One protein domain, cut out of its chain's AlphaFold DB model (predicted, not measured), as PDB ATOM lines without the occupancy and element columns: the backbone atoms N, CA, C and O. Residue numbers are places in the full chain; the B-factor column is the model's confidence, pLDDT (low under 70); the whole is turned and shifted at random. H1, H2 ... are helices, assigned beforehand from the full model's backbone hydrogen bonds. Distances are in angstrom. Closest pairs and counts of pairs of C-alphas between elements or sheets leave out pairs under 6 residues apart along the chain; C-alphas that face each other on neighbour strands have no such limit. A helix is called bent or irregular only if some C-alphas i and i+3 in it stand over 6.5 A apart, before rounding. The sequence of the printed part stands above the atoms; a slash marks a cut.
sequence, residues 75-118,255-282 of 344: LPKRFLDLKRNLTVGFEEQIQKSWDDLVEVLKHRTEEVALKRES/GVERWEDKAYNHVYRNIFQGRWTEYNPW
ATOM      1  N   LEU A  75       2.902  10.926   1.634       87.25
ATOM      2  CA  LEU A  75       2.173  12.082   1.120       87.25
ATOM      3  C   LEU A  75       1.635  12.953   2.275       87.25
ATOM      4  O   LEU A  75       1.304  12.422   3.338       87.25
ATOM      5  N   PRO A  76       1.477  14.277   2.078       91.88
ATOM      6  CA  PRO A  76       0.928  15.169   3.099       91.88
ATOM      7  C   PRO A  76      -0.455  14.740   3.615       91.88
ATOM      8  O   PRO A  76      -1.278  14.227   2.854       91.88
ATOM      9  N   LYS A  77      -0.761  15.059   4.883       92.88
ATOM     10  CA  LYS A  77      -2.009  14.672   5.578       92.88
ATOM     11  C   LYS A  77      -3.297  14.985   4.805       92.88
ATOM     12  O   LYS A  77      -4.236  14.207   4.882       92.88
ATOM     13  N   ARG A  78      -3.338  16.044   3.990       95.19
ATOM     14  CA  ARG A  78      -4.509  16.359   3.148       95.19
ATOM     15  C   ARG A  78      -4.941  15.211   2.221       95.19
ATOM     16  O   ARG A  78      -6.100  15.155   1.836       95.19
ATOM     17  N   PHE A  79      -4.038  14.296   1.853       93.00
ATOM     18  CA  PHE A  79      -4.391  13.114   1.060       93.00
ATOM     19  C   PHE A  79      -5.138  12.051   1.877       93.00
ATOM     20  O   PHE A  79      -5.887  11.266   1.301       93.00
ATOM     21  N   LEU A  80      -4.983  12.035   3.205       90.81
ATOM     22  CA  LEU A  80      -5.841  11.253   4.098       90.81
ATOM     23  C   LEU A  80      -7.260  11.826   4.112       90.81
ATOM     24  O   LEU A  80      -8.224  11.078   3.980       90.81
ATOM     25  N   ASP A  81      -7.381  13.151   4.220       94.19
ATOM     26  CA  ASP A  81      -8.680  13.828   4.192       94.19
ATOM     27  C   ASP A  81      -9.364  13.644   2.832       94.19
ATOM     28  O   ASP A  81     -10.550  13.334   2.775       94.19
ATOM     29  N   LEU A  82      -8.598  13.723   1.736       94.19
ATOM     30  CA  LEU A  82      -9.082  13.382   0.400       94.19
ATOM     31  C   LEU A  82      -9.644  11.960   0.368       94.19
ATOM     32  O   LEU A  82     -10.791  11.794  -0.021       94.19
ATOM     33  N   LYS A  83      -8.883  10.951   0.818       89.38
ATOM     34  CA  LYS A  83      -9.362   9.558   0.856       89.38
ATOM     35  C   LYS A  83     -10.690   9.438   1.598       89.38
ATOM     36  O   LYS A  83     -11.622   8.882   1.036       89.38
ATOM     37  N   ARG A  84     -10.790  10.012   2.802       91.44
ATOM     38  CA  ARG A  84     -12.031  10.009   3.597       91.44
ATOM     39  C   ARG A  84     -13.195  10.621   2.825       91.44
ATOM     40  O   ARG A  84     -14.264  10.029   2.769       91.44
ATOM     41  N   ASN A  85     -12.971  11.759   2.175       93.44
ATOM     42  CA  ASN A  85     -14.006  12.441   1.402       93.44
ATOM     43  C   ASN A  85     -14.469  11.642   0.174       93.44
ATOM     44  O   ASN A  85     -15.618  11.782  -0.229       93.44
ATOM     45  N   LEU A  86     -13.601  10.823  -0.431       92.31
ATOM     46  CA  LEU A  86     -13.975   9.988  -1.579       92.31
ATOM     47  C   LEU A  86     -14.805   8.769  -1.192       92.31
ATOM     48  O   LEU A  86     -15.577   8.287  -2.015       92.31
ATOM     49  N   THR A  87     -14.607   8.254   0.020       90.31
ATOM     50  CA  THR A  87     -15.155   6.960   0.443       90.31
ATOM     51  C   THR A  87     -16.285   7.075   1.459       90.31
ATOM     52  O   THR A  87     -16.879   6.055   1.796       90.31
ATOM     53  N   VAL A  88     -16.562   8.281   1.969       94.06
ATOM     54  CA  VAL A  88     -17.567   8.503   3.015       94.06
ATOM     55  C   VAL A  88     -18.940   7.972   2.597       94.06
ATOM     56  O   VAL A  88     -19.452   8.316   1.531       94.06
ATOM     57  N   GLY A  89     -19.534   7.131   3.444       95.56
ATOM     58  CA  GLY A  89     -20.836   6.503   3.202       95.56
ATOM     59  C   GLY A  89     -20.806   5.303   2.248       95.56
ATOM     60  O   GLY A  89     -21.868   4.762   1.940       95.56
ATOM     61  N   PHE A  90     -19.623   4.891   1.778       95.56
ATOM     62  CA  PHE A  90     -19.422   3.732   0.903       95.56
ATOM     63  C   PHE A  90     -18.411   2.722   1.464       95.56
ATOM     64  O   PHE A  90     -17.923   1.862   0.732       95.56
ATOM     65  N   GLU A  91     -18.046   2.824   2.742       94.06
ATOM     66  CA  GLU A  91     -16.942   2.076   3.345       94.06
ATOM     67  C   GLU A  91     -17.142   0.555   3.229       94.06
ATOM     68  O   GLU A  91     -16.254  -0.155   2.753       94.06
ATOM     69  N   GLU A  92     -18.328   0.058   3.591       95.19
ATOM     70  CA  GLU A  92     -18.664  -1.368   3.505       95.19
ATOM     71  C   GLU A  92     -18.737  -1.855   2.052       95.19
ATOM     72  O   GLU A  92     -18.247  -2.940   1.726       95.19
ATOM     73  N   GLN A  93     -19.315  -1.049   1.154       96.25
ATOM     74  CA  GLN A  93     -19.436  -1.383  -0.266       96.25
ATOM     75  C   GLN A  93     -18.056  -1.465  -0.911       96.25
ATOM     76  O   GLN A  93     -17.775  -2.408  -1.649       96.25
ATOM     77  N   ILE A  94     -17.169  -0.517  -0.604       93.12
ATOM     78  CA  ILE A  94     -15.784  -0.533  -1.071       93.12
ATOM     79  C   ILE A  94     -15.069  -1.779  -0.551       93.12
ATOM     80  O   ILE A  94     -14.438  -2.466  -1.356       93.12
ATOM     81  N   GLN A  95     -15.194  -2.101   0.743       93.25
ATOM     82  CA  GLN A  95     -14.561  -3.287   1.322       93.25
ATOM     83  C   GLN A  95     -14.992  -4.558   0.591       93.25
ATOM     84  O   GLN A  95     -14.145  -5.257   0.039       93.25
ATOM     85  N   LYS A  96     -16.303  -4.801   0.493       94.94
ATOM     86  CA  LYS A  96     -16.844  -5.974  -0.201       94.94
ATOM     87  C   LYS A  96     -16.390  -6.036  -1.658       94.94
ATOM     88  O   LYS A  96     -15.909  -7.058  -2.130       94.94
ATOM     89  N   SER A  97     -16.505  -4.918  -2.366       94.25
ATOM     90  CA  SER A  97     -16.163  -4.845  -3.785       94.25
ATOM     91  C   SER A  97     -14.673  -5.088  -4.059       94.25
ATOM     92  O   SER A  97     -14.305  -5.563  -5.132       94.25
ATOM     93  N   TRP A  98     -13.807  -4.756  -3.097       90.56
ATOM     94  CA  TRP A  98     -12.388  -5.063  -3.160       90.56
ATOM     95  C   TRP A  98     -12.125  -6.550  -2.967       90.56
ATOM     96  O   TRP A  98     -11.354  -7.107  -3.743       90.56
ATOM     97  N   ASP A  99     -12.767  -7.178  -1.983       92.88
ATOM     98  CA  ASP A  99     -12.628  -8.615  -1.740       92.88
ATOM     99  C   ASP A  99     -13.071  -9.404  -2.985       92.88
ATOM    100  O   ASP A  99     -12.329 -10.254  -3.482       92.88
ATOM    101  N   ASP A 100     -14.198  -9.008  -3.588       93.19
ATOM    102  CA  ASP A 100     -14.679  -9.557  -4.860       93.19
ATOM    103  C   ASP A 100     -13.664  -9.345  -6.000       93.19
ATOM    104  O   ASP A 100     -13.387 -10.251  -6.791       93.19
ATOM    105  N   LEU A 101     -13.080  -8.145  -6.107       89.75
ATOM    106  CA  LEU A 101     -12.103  -7.871  -7.153       89.75
ATOM    107  C   LEU A 101     -10.814  -8.679  -6.970       89.75
ATOM    108  O   LEU A 101     -10.230  -9.097  -7.970       89.75
ATOM    109  N   VAL A 102     -10.333  -8.868  -5.742       90.56
ATOM    110  CA  VAL A 102      -9.103  -9.629  -5.480       90.56
ATOM    111  C   VAL A 102      -9.227 -11.045  -6.043       90.56
ATOM    112  O   VAL A 102      -8.306 -11.496  -6.728       90.56
ATOM    113  N   GLU A 103     -10.378 -11.698  -5.873       92.69
ATOM    114  CA  GLU A 103     -10.635 -13.018  -6.463       92.69
ATOM    115  C   GLU A 103     -10.689 -12.973  -7.998       92.69
ATOM    116  O   GLU A 103     -10.088 -13.813  -8.675       92.69
ATOM    117  N   VAL A 104     -11.312 -11.943  -8.583       90.25
ATOM    118  CA  VAL A 104     -11.288 -11.745 -10.043       90.25
ATOM    119  C   VAL A 104      -9.853 -11.566 -10.554       90.25
ATOM    120  O   VAL A 104      -9.463 -12.175 -11.554       90.25
ATOM    121  N   LEU A 105      -9.040 -10.749  -9.882       88.38
ATOM    122  CA  LEU A 105      -7.653 -10.487 -10.270       88.38
ATOM    123  C   LEU A 105      -6.766 -11.718 -10.102       88.38
ATOM    124  O   LEU A 105      -5.859 -11.908 -10.914       88.38
ATOM    125  N   LYS A 106      -7.027 -12.565  -9.104       89.00
ATOM    126  CA  LYS A 106      -6.339 -13.844  -8.921       89.00
ATOM    127  C   LYS A 106      -6.536 -14.747 -10.136       89.00
ATOM    128  O   LYS A 106      -5.551 -15.109 -10.779       89.00
ATOM    129  N   HIS A 107      -7.784 -14.991 -10.537       89.88
ATOM    130  CA  HIS A 107      -8.083 -15.788 -11.729       89.88
ATOM    131  C   HIS A 107      -7.496 -15.187 -13.010       89.88
ATOM    132  O   HIS A 107      -6.927 -15.902 -13.835       89.88
ATOM    133  N   ARG A 108      -7.570 -13.860 -13.176       87.12
ATOM    134  CA  ARG A 108      -6.945 -13.187 -14.326       87.12
ATOM    135  C   ARG A 108      -5.428 -13.337 -14.333       87.12
ATOM    136  O   ARG A 108      -4.842 -13.526 -15.393       87.12
ATOM    137  N   THR A 109      -4.788 -13.276 -13.171       87.88
ATOM    138  CA  THR A 109      -3.336 -13.449 -13.057       87.88
ATOM    139  C   THR A 109      -2.925 -14.879 -13.415       87.88
ATOM    140  O   THR A 109      -1.956 -15.060 -14.147       87.88
ATOM    141  N   GLU A 110      -3.687 -15.883 -12.976       90.62
ATOM    142  CA  GLU A 110      -3.488 -17.292 -13.350       90.62
ATOM    143  C   GLU A 110      -3.658 -17.506 -14.864       90.62
ATOM    144  O   GLU A 110      -2.806 -18.124 -15.506       90.62
ATOM    145  N   GLU A 111      -4.709 -16.933 -15.457       88.50
ATOM    146  CA  GLU A 111      -4.968 -16.990 -16.900       88.50
ATOM    147  C   GLU A 111      -3.805 -16.391 -17.709       88.50
ATOM    148  O   GLU A 111      -3.332 -16.995 -18.675       88.50
ATOM    149  N   VAL A 112      -3.318 -15.214 -17.308       88.50
ATOM    150  CA  VAL A 112      -2.192 -14.535 -17.964       88.50
ATOM    151  C   VAL A 112      -0.896 -15.320 -17.786       88.50
ATOM    152  O   VAL A 112      -0.142 -15.470 -18.747       88.50
ATOM    153  N   ALA A 113      -0.643 -15.871 -16.598       87.62
ATOM    154  CA  ALA A 113       0.533 -16.697 -16.337       87.62
ATOM    155  C   ALA A 113       0.552 -17.968 -17.204       87.62
ATOM    156  O   ALA A 113       1.617 -18.372 -17.680       87.62
ATOM    157  N   LEU A 114      -0.621 -18.564 -17.447       91.50
ATOM    158  CA  LEU A 114      -0.779 -19.731 -18.311       91.50
ATOM    159  C   LEU A 114      -0.597 -19.376 -19.793       91.50
ATOM    160  O   LEU A 114       0.155 -20.045 -20.499       91.50
ATOM    161  N   LYS A 115      -1.274 -18.324 -20.271       88.88
ATOM    162  CA  LYS A 115      -1.272 -17.926 -21.691       88.88
ATOM    163  C   LYS A 115       0.018 -17.229 -22.127       88.88
ATOM    164  O   LYS A 115       0.366 -17.288 -23.309       88.88
ATOM    165  N   ARG A 116       0.716 -16.556 -21.210       87.81
ATOM    166  CA  ARG A 116       1.926 -15.761 -21.479       87.81
ATOM    167  C   ARG A 116       1.735 -14.826 -22.676       87.81
ATOM    168  O   ARG A 116       0.765 -14.074 -22.709       87.81
ATOM    169  N   GLU A 117       2.607 -14.875 -23.680       85.94
ATOM    170  CA  GLU A 117       2.574 -13.996 -24.852       85.94
ATOM    171  C   GLU A 117       1.285 -14.147 -25.677       85.94
ATOM    172  O   GLU A 117       0.866 -13.197 -26.334       85.94
ATOM    173  N   SER A 118       0.620 -15.309 -25.615       89.50
ATOM    174  CA  SER A 118      -0.656 -15.538 -26.310       89.50
ATOM    175  C   SER A 118      -1.849 -14.826 -25.663       89.50
ATOM    176  O   SER A 118      -2.928 -14.786 -26.252       89.50
ATOM    177  N   GLY A 255      -0.682  10.706 -11.634       87.81
ATOM    178  CA  GLY A 255      -0.384   9.913 -10.450       87.81
ATOM    179  C   GLY A 255      -1.496  10.120  -9.433       87.81
ATOM    180  O   GLY A 255      -2.586   9.560  -9.587       87.81
ATOM    181  N   VAL A 256      -1.228  10.954  -8.426       90.81
ATOM    182  CA  VAL A 256      -2.194  11.339  -7.381       90.81
ATOM    183  C   VAL A 256      -3.400  12.108  -7.934       90.81
ATOM    184  O   VAL A 256      -4.473  12.081  -7.335       90.81
ATOM    185  N   GLU A 257      -3.263  12.704  -9.121       92.25
ATOM    186  CA  GLU A 257      -4.330  13.401  -9.838       92.25
ATOM    187  C   GLU A 257      -5.557  12.508 -10.065       92.25
ATOM    188  O   GLU A 257      -6.673  13.008 -10.062       92.25
ATOM    189  N   ARG A 258      -5.400  11.177 -10.164       91.56
ATOM    190  CA  ARG A 258      -6.548  10.257 -10.311       91.56
ATOM    191  C   ARG A 258      -7.515  10.256  -9.125       91.56
ATOM    192  O   ARG A 258      -8.644   9.799  -9.276       91.56
ATOM    193  N   TRP A 259      -7.067  10.714  -7.958       92.19
ATOM    194  CA  TRP A 259      -7.895  10.862  -6.760       92.19
ATOM    195  C   TRP A 259      -8.294  12.317  -6.518       92.19
ATOM    196  O   TRP A 259      -9.385  12.584  -6.023       92.19
ATOM    197  N   GLU A 260      -7.394  13.249  -6.812       93.88
ATOM    198  CA  GLU A 260      -7.531  14.650  -6.414       93.88
ATOM    199  C   GLU A 260      -8.226  15.524  -7.455       93.88
ATOM    200  O   GLU A 260      -9.003  16.409  -7.090       93.88
ATOM    201  N   ASP A 261      -7.960  15.290  -8.740       94.75
ATOM    202  CA  ASP A 261      -8.612  16.037  -9.804       94.75
ATOM    203  C   ASP A 261     -10.095  15.651  -9.866       94.75
ATOM    204  O   ASP A 261     -10.461  14.475  -9.837       94.75
ATOM    205  N   LYS A 262     -10.968  16.659  -9.937       94.12
ATOM    206  CA  LYS A 262     -12.420  16.457  -9.846       94.12
ATOM    207  C   LYS A 262     -12.971  15.655 -11.020       94.12
ATOM    208  O   LYS A 262     -13.845  14.815 -10.813       94.12
ATOM    209  N   ALA A 263     -12.478  15.908 -12.228       93.31
ATOM    210  CA  ALA A 263     -12.934  15.205 -13.416       93.31
ATOM    211  C   ALA A 263     -12.424  13.760 -13.397       93.31
ATOM    212  O   ALA A 263     -13.199  12.826 -13.599       93.31
ATOM    213  N   TYR A 264     -11.166  13.544 -13.006       92.00
ATOM    214  CA  TYR A 264     -10.623  12.196 -12.868       92.00
ATOM    215  C   TYR A 264     -11.334  11.379 -11.791       92.00
ATOM    216  O   TYR A 264     -11.664  10.210 -11.993       92.00
ATOM    217  N   ASN A 265     -11.617  12.011 -10.659       91.06
ATOM    218  CA  ASN A 265     -12.413  11.422  -9.603       91.06
ATOM    219  C   ASN A 265     -13.798  11.018 -10.119       91.06
ATOM    220  O   ASN A 265     -14.213   9.874  -9.938       91.06
ATOM    221  N   HIS A 266     -14.470  11.912 -10.850       91.81
ATOM    222  CA  HIS A 266     -15.769  11.627 -11.447       91.81
ATOM    223  C   HIS A 266     -15.727  10.428 -12.408       91.81
ATOM    224  O   HIS A 266     -16.611   9.569 -12.343       91.81
ATOM    225  N   VAL A 267     -14.688  10.309 -13.243       93.38
ATOM    226  CA  VAL A 267     -14.464   9.139 -14.121       93.38
ATOM    227  C   VAL A 267     -14.421   7.838 -13.309       93.38
ATOM    228  O   VAL A 267     -14.886   6.793 -13.764       93.38
ATOM    229  N   TYR A 268     -13.890   7.885 -12.088       93.12
ATOM    230  CA  TYR A 268     -13.739   6.729 -11.206       93.12
ATOM    231  C   TYR A 268     -14.775   6.658 -10.079       93.12
ATOM    232  O   TYR A 268     -14.640   5.828  -9.184       93.12
ATOM    233  N   ARG A 269     -15.846   7.454 -10.125       92.88
ATOM    234  CA  ARG A 269     -16.858   7.502  -9.055       92.88
ATOM    235  C   ARG A 269     -17.463   6.135  -8.730       92.88
ATOM    236  O   ARG A 269     -17.591   5.797  -7.563       92.88
ATOM    237  N   ASN A 270     -17.759   5.315  -9.742       94.44
ATOM    238  CA  ASN A 270     -18.324   3.976  -9.535       94.44
ATOM    239  C   ASN A 270     -17.363   3.094  -8.725       94.44
ATOM    240  O   ASN A 270     -17.793   2.323  -7.876       94.44
ATOM    241  N   ILE A 271     -16.055   3.274  -8.915       93.38
ATOM    242  CA  ILE A 271     -15.017   2.587  -8.144       93.38
ATOM    243  C   ILE A 271     -15.012   3.070  -6.692       93.38
ATOM    244  O   ILE A 271     -15.030   2.247  -5.781       93.38
ATOM    245  N   PHE A 272     -15.055   4.383  -6.463       92.56
ATOM    246  CA  PHE A 272     -15.091   4.951  -5.108       92.56
ATOM    247  C   PHE A 272     -16.401   4.695  -4.355       92.56
ATOM    248  O   PHE A 272     -16.482   4.953  -3.163       92.56
ATOM    249  N   GLN A 273     -17.415   4.157  -5.029       94.62
ATOM    250  CA  GLN A 273     -18.699   3.796  -4.431       94.62
ATOM    251  C   GLN A 273     -18.897   2.274  -4.329       94.62
ATOM    252  O   GLN A 273     -20.012   1.808  -4.101       94.62
ATOM    253  N   GLY A 274     -17.836   1.486  -4.545       94.81
ATOM    254  CA  GLY A 274     -17.867   0.023  -4.465       94.81
ATOM    255  C   GLY A 274     -18.584  -0.680  -5.626       94.81
ATOM    256  O   GLY A 274     -18.894  -1.863  -5.540       94.81
ATOM    257  N   ARG A 275     -18.848   0.020  -6.733       95.56
ATOM    258  CA  ARG A 275     -19.537  -0.499  -7.929       95.56
ATOM    259  C   ARG A 275     -18.585  -0.608  -9.117       95.56
ATOM    260  O   ARG A 275     -18.839  -0.108 -10.209       95.56
ATOM    261  N   TRP A 276     -17.433  -1.234  -8.901       92.81
ATOM    262  CA  TRP A 276     -16.357  -1.275  -9.898       92.81
ATOM    263  C   TRP A 276     -16.736  -1.986 -11.199       92.81
ATOM    264  O   TRP A 276     -16.174  -1.673 -12.245       92.81
ATOM    265  N   THR A 277     -17.701  -2.903 -11.151       92.62
ATOM    266  CA  THR A 277     -18.246  -3.599 -12.323       92.62
ATOM    267  C   THR A 277     -19.019  -2.668 -13.261       92.62
ATOM    268  O   THR A 277     -19.134  -2.964 -14.446       92.62
ATOM    269  N   GLU A 278     -19.491  -1.519 -12.766       94.88
ATOM    270  CA  GLU A 278     -20.146  -0.472 -13.560       94.88
ATOM    271  C   GLU A 278     -19.143   0.508 -14.190       94.88
ATOM    272  O   GLU A 278     -19.532   1.409 -14.932       94.88
ATOM    273  N   TYR A 279     -17.850   0.411 -13.871       94.19
ATOM    274  CA  TYR A 279     -16.837   1.262 -14.490       94.19
ATOM    275  C   TYR A 279     -16.436   0.712 -15.861       94.19
ATOM    276  O   TYR A 279     -15.893  -0.387 -15.979       94.19
ATOM    277  N   ASN A 280     -16.639   1.530 -16.896       94.12
ATOM    278  CA  ASN A 280     -16.205   1.227 -18.250       94.12
ATOM    279  C   ASN A 280     -14.852   1.906 -18.558       94.12
ATOM    280  O   ASN A 280     -14.792   3.130 -18.695       94.12
ATOM    281  N   PRO A 281     -13.746   1.154 -18.719       93.81
ATOM    282  CA  PRO A 281     -12.460   1.741 -19.093       93.81
ATOM    283  C   PRO A 281     -12.437   2.304 -20.522       93.81
ATOM    284  O   PRO A 281     -11.543   3.092 -20.826       93.81
ATOM    285  N   TRP A 282     -13.402   1.924 -21.366       96.12
ATOM    286  CA  TRP A 282     -13.543   2.348 -22.762       96.12
ATOM    287  C   TRP A 282     -14.437   3.577 -22.954       96.12
ATOM    288  O   TRP A 282     -14.656   3.996 -24.087       96.12
TER     289      TRP A 282
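This is residues 75 to 118 and 255 to 282 of the 344 residues of an uncharacterized protein of Saitozyma podzolica (UniProt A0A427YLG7). One long helix, H2, runs out as an arm from a small head made of H1 and three short helices, H3, H4 and H5. Residues 102 to 118 of H2 stick out with nothing beside them, while H1 makes a corner with the near end of H2, and H5 sits near both. The printed part has 72 residues with five named helices, in the order H1, H2, H3, H4, H5, and no named strand; the class is all helix. The whole is loose, with a radius of gyration of the C-alphas of 14.9 A, and elongated, spanning 42 by 26 by 25 A.

The printed part begins at Leu 75. H1, residues 78 to 87, starts at C-alpha 78 at (-4.509, 16.359, 3.148) and is 14.5 A long from first to last C-alpha. H2, residues 91 to 118, is the longest helix at 38.1 A and ends at C-alpha 118 at (-0.656, -15.538, -26.310). It has a kink of 50 degrees near residue 112 and is irregular, with C-alphas 114 and 117 standing 9.3 A apart. After the cut come H3, residues 257 to 260, H4, residues 262 to 267, which is 8.7 A long, and H5, residues 269 to 272, which ends at C-alpha 272 at (-15.091, 4.951, -5.108). Residues 273 to 282 hold no named helix.

H1 and H2 are close but not clearly touching, and their lines stand about perpendicular at 86 degrees; their closest C-alphas, those of Thr 87 and Ile 94, are 7.7 A apart. H1 and H3 only just touch, with 3 pairs of C-alphas within 8 A, the closest those of Leu 82 and Glu 260 at 7.1 A. H3 and H4 touch only at the corner by their link, where the closest C-alphas, those of Arg 258 and Tyr 264, are 5.2 A apart. H4 and H5 meet only through their link. H5 is close to H1 but not clearly touching, with the closest C-alphas, those of Thr 87 and Phe 272, 5.9 A apart. H5 is also close to H2 but not clearly touching, the closest C-alphas being those of Ile 94 and Phe 272 at 6.8 A. H2 is apart from H3 and from H4. In H1 and H4 every O i to N i+4 pair is within hydrogen-bond range, in H2 22 of 24 are, and H3 and H5 are too short for such a pair.

The two C-alphas farthest apart are those of Lys 77 and Ser 118, at 43.9 A. Without the stretch that stands free, the body of 55 residues spans 30 by 27 by 16 A. Residues 119 to 254 are not printed, and C-alphas 118 and 255 are 30.0 A apart across the cut. The links H1 to H2, H3 to H4 and H4 to H5 are tight. The mean pLDDT of the printed part is 92.1, and no printed residue is under 70.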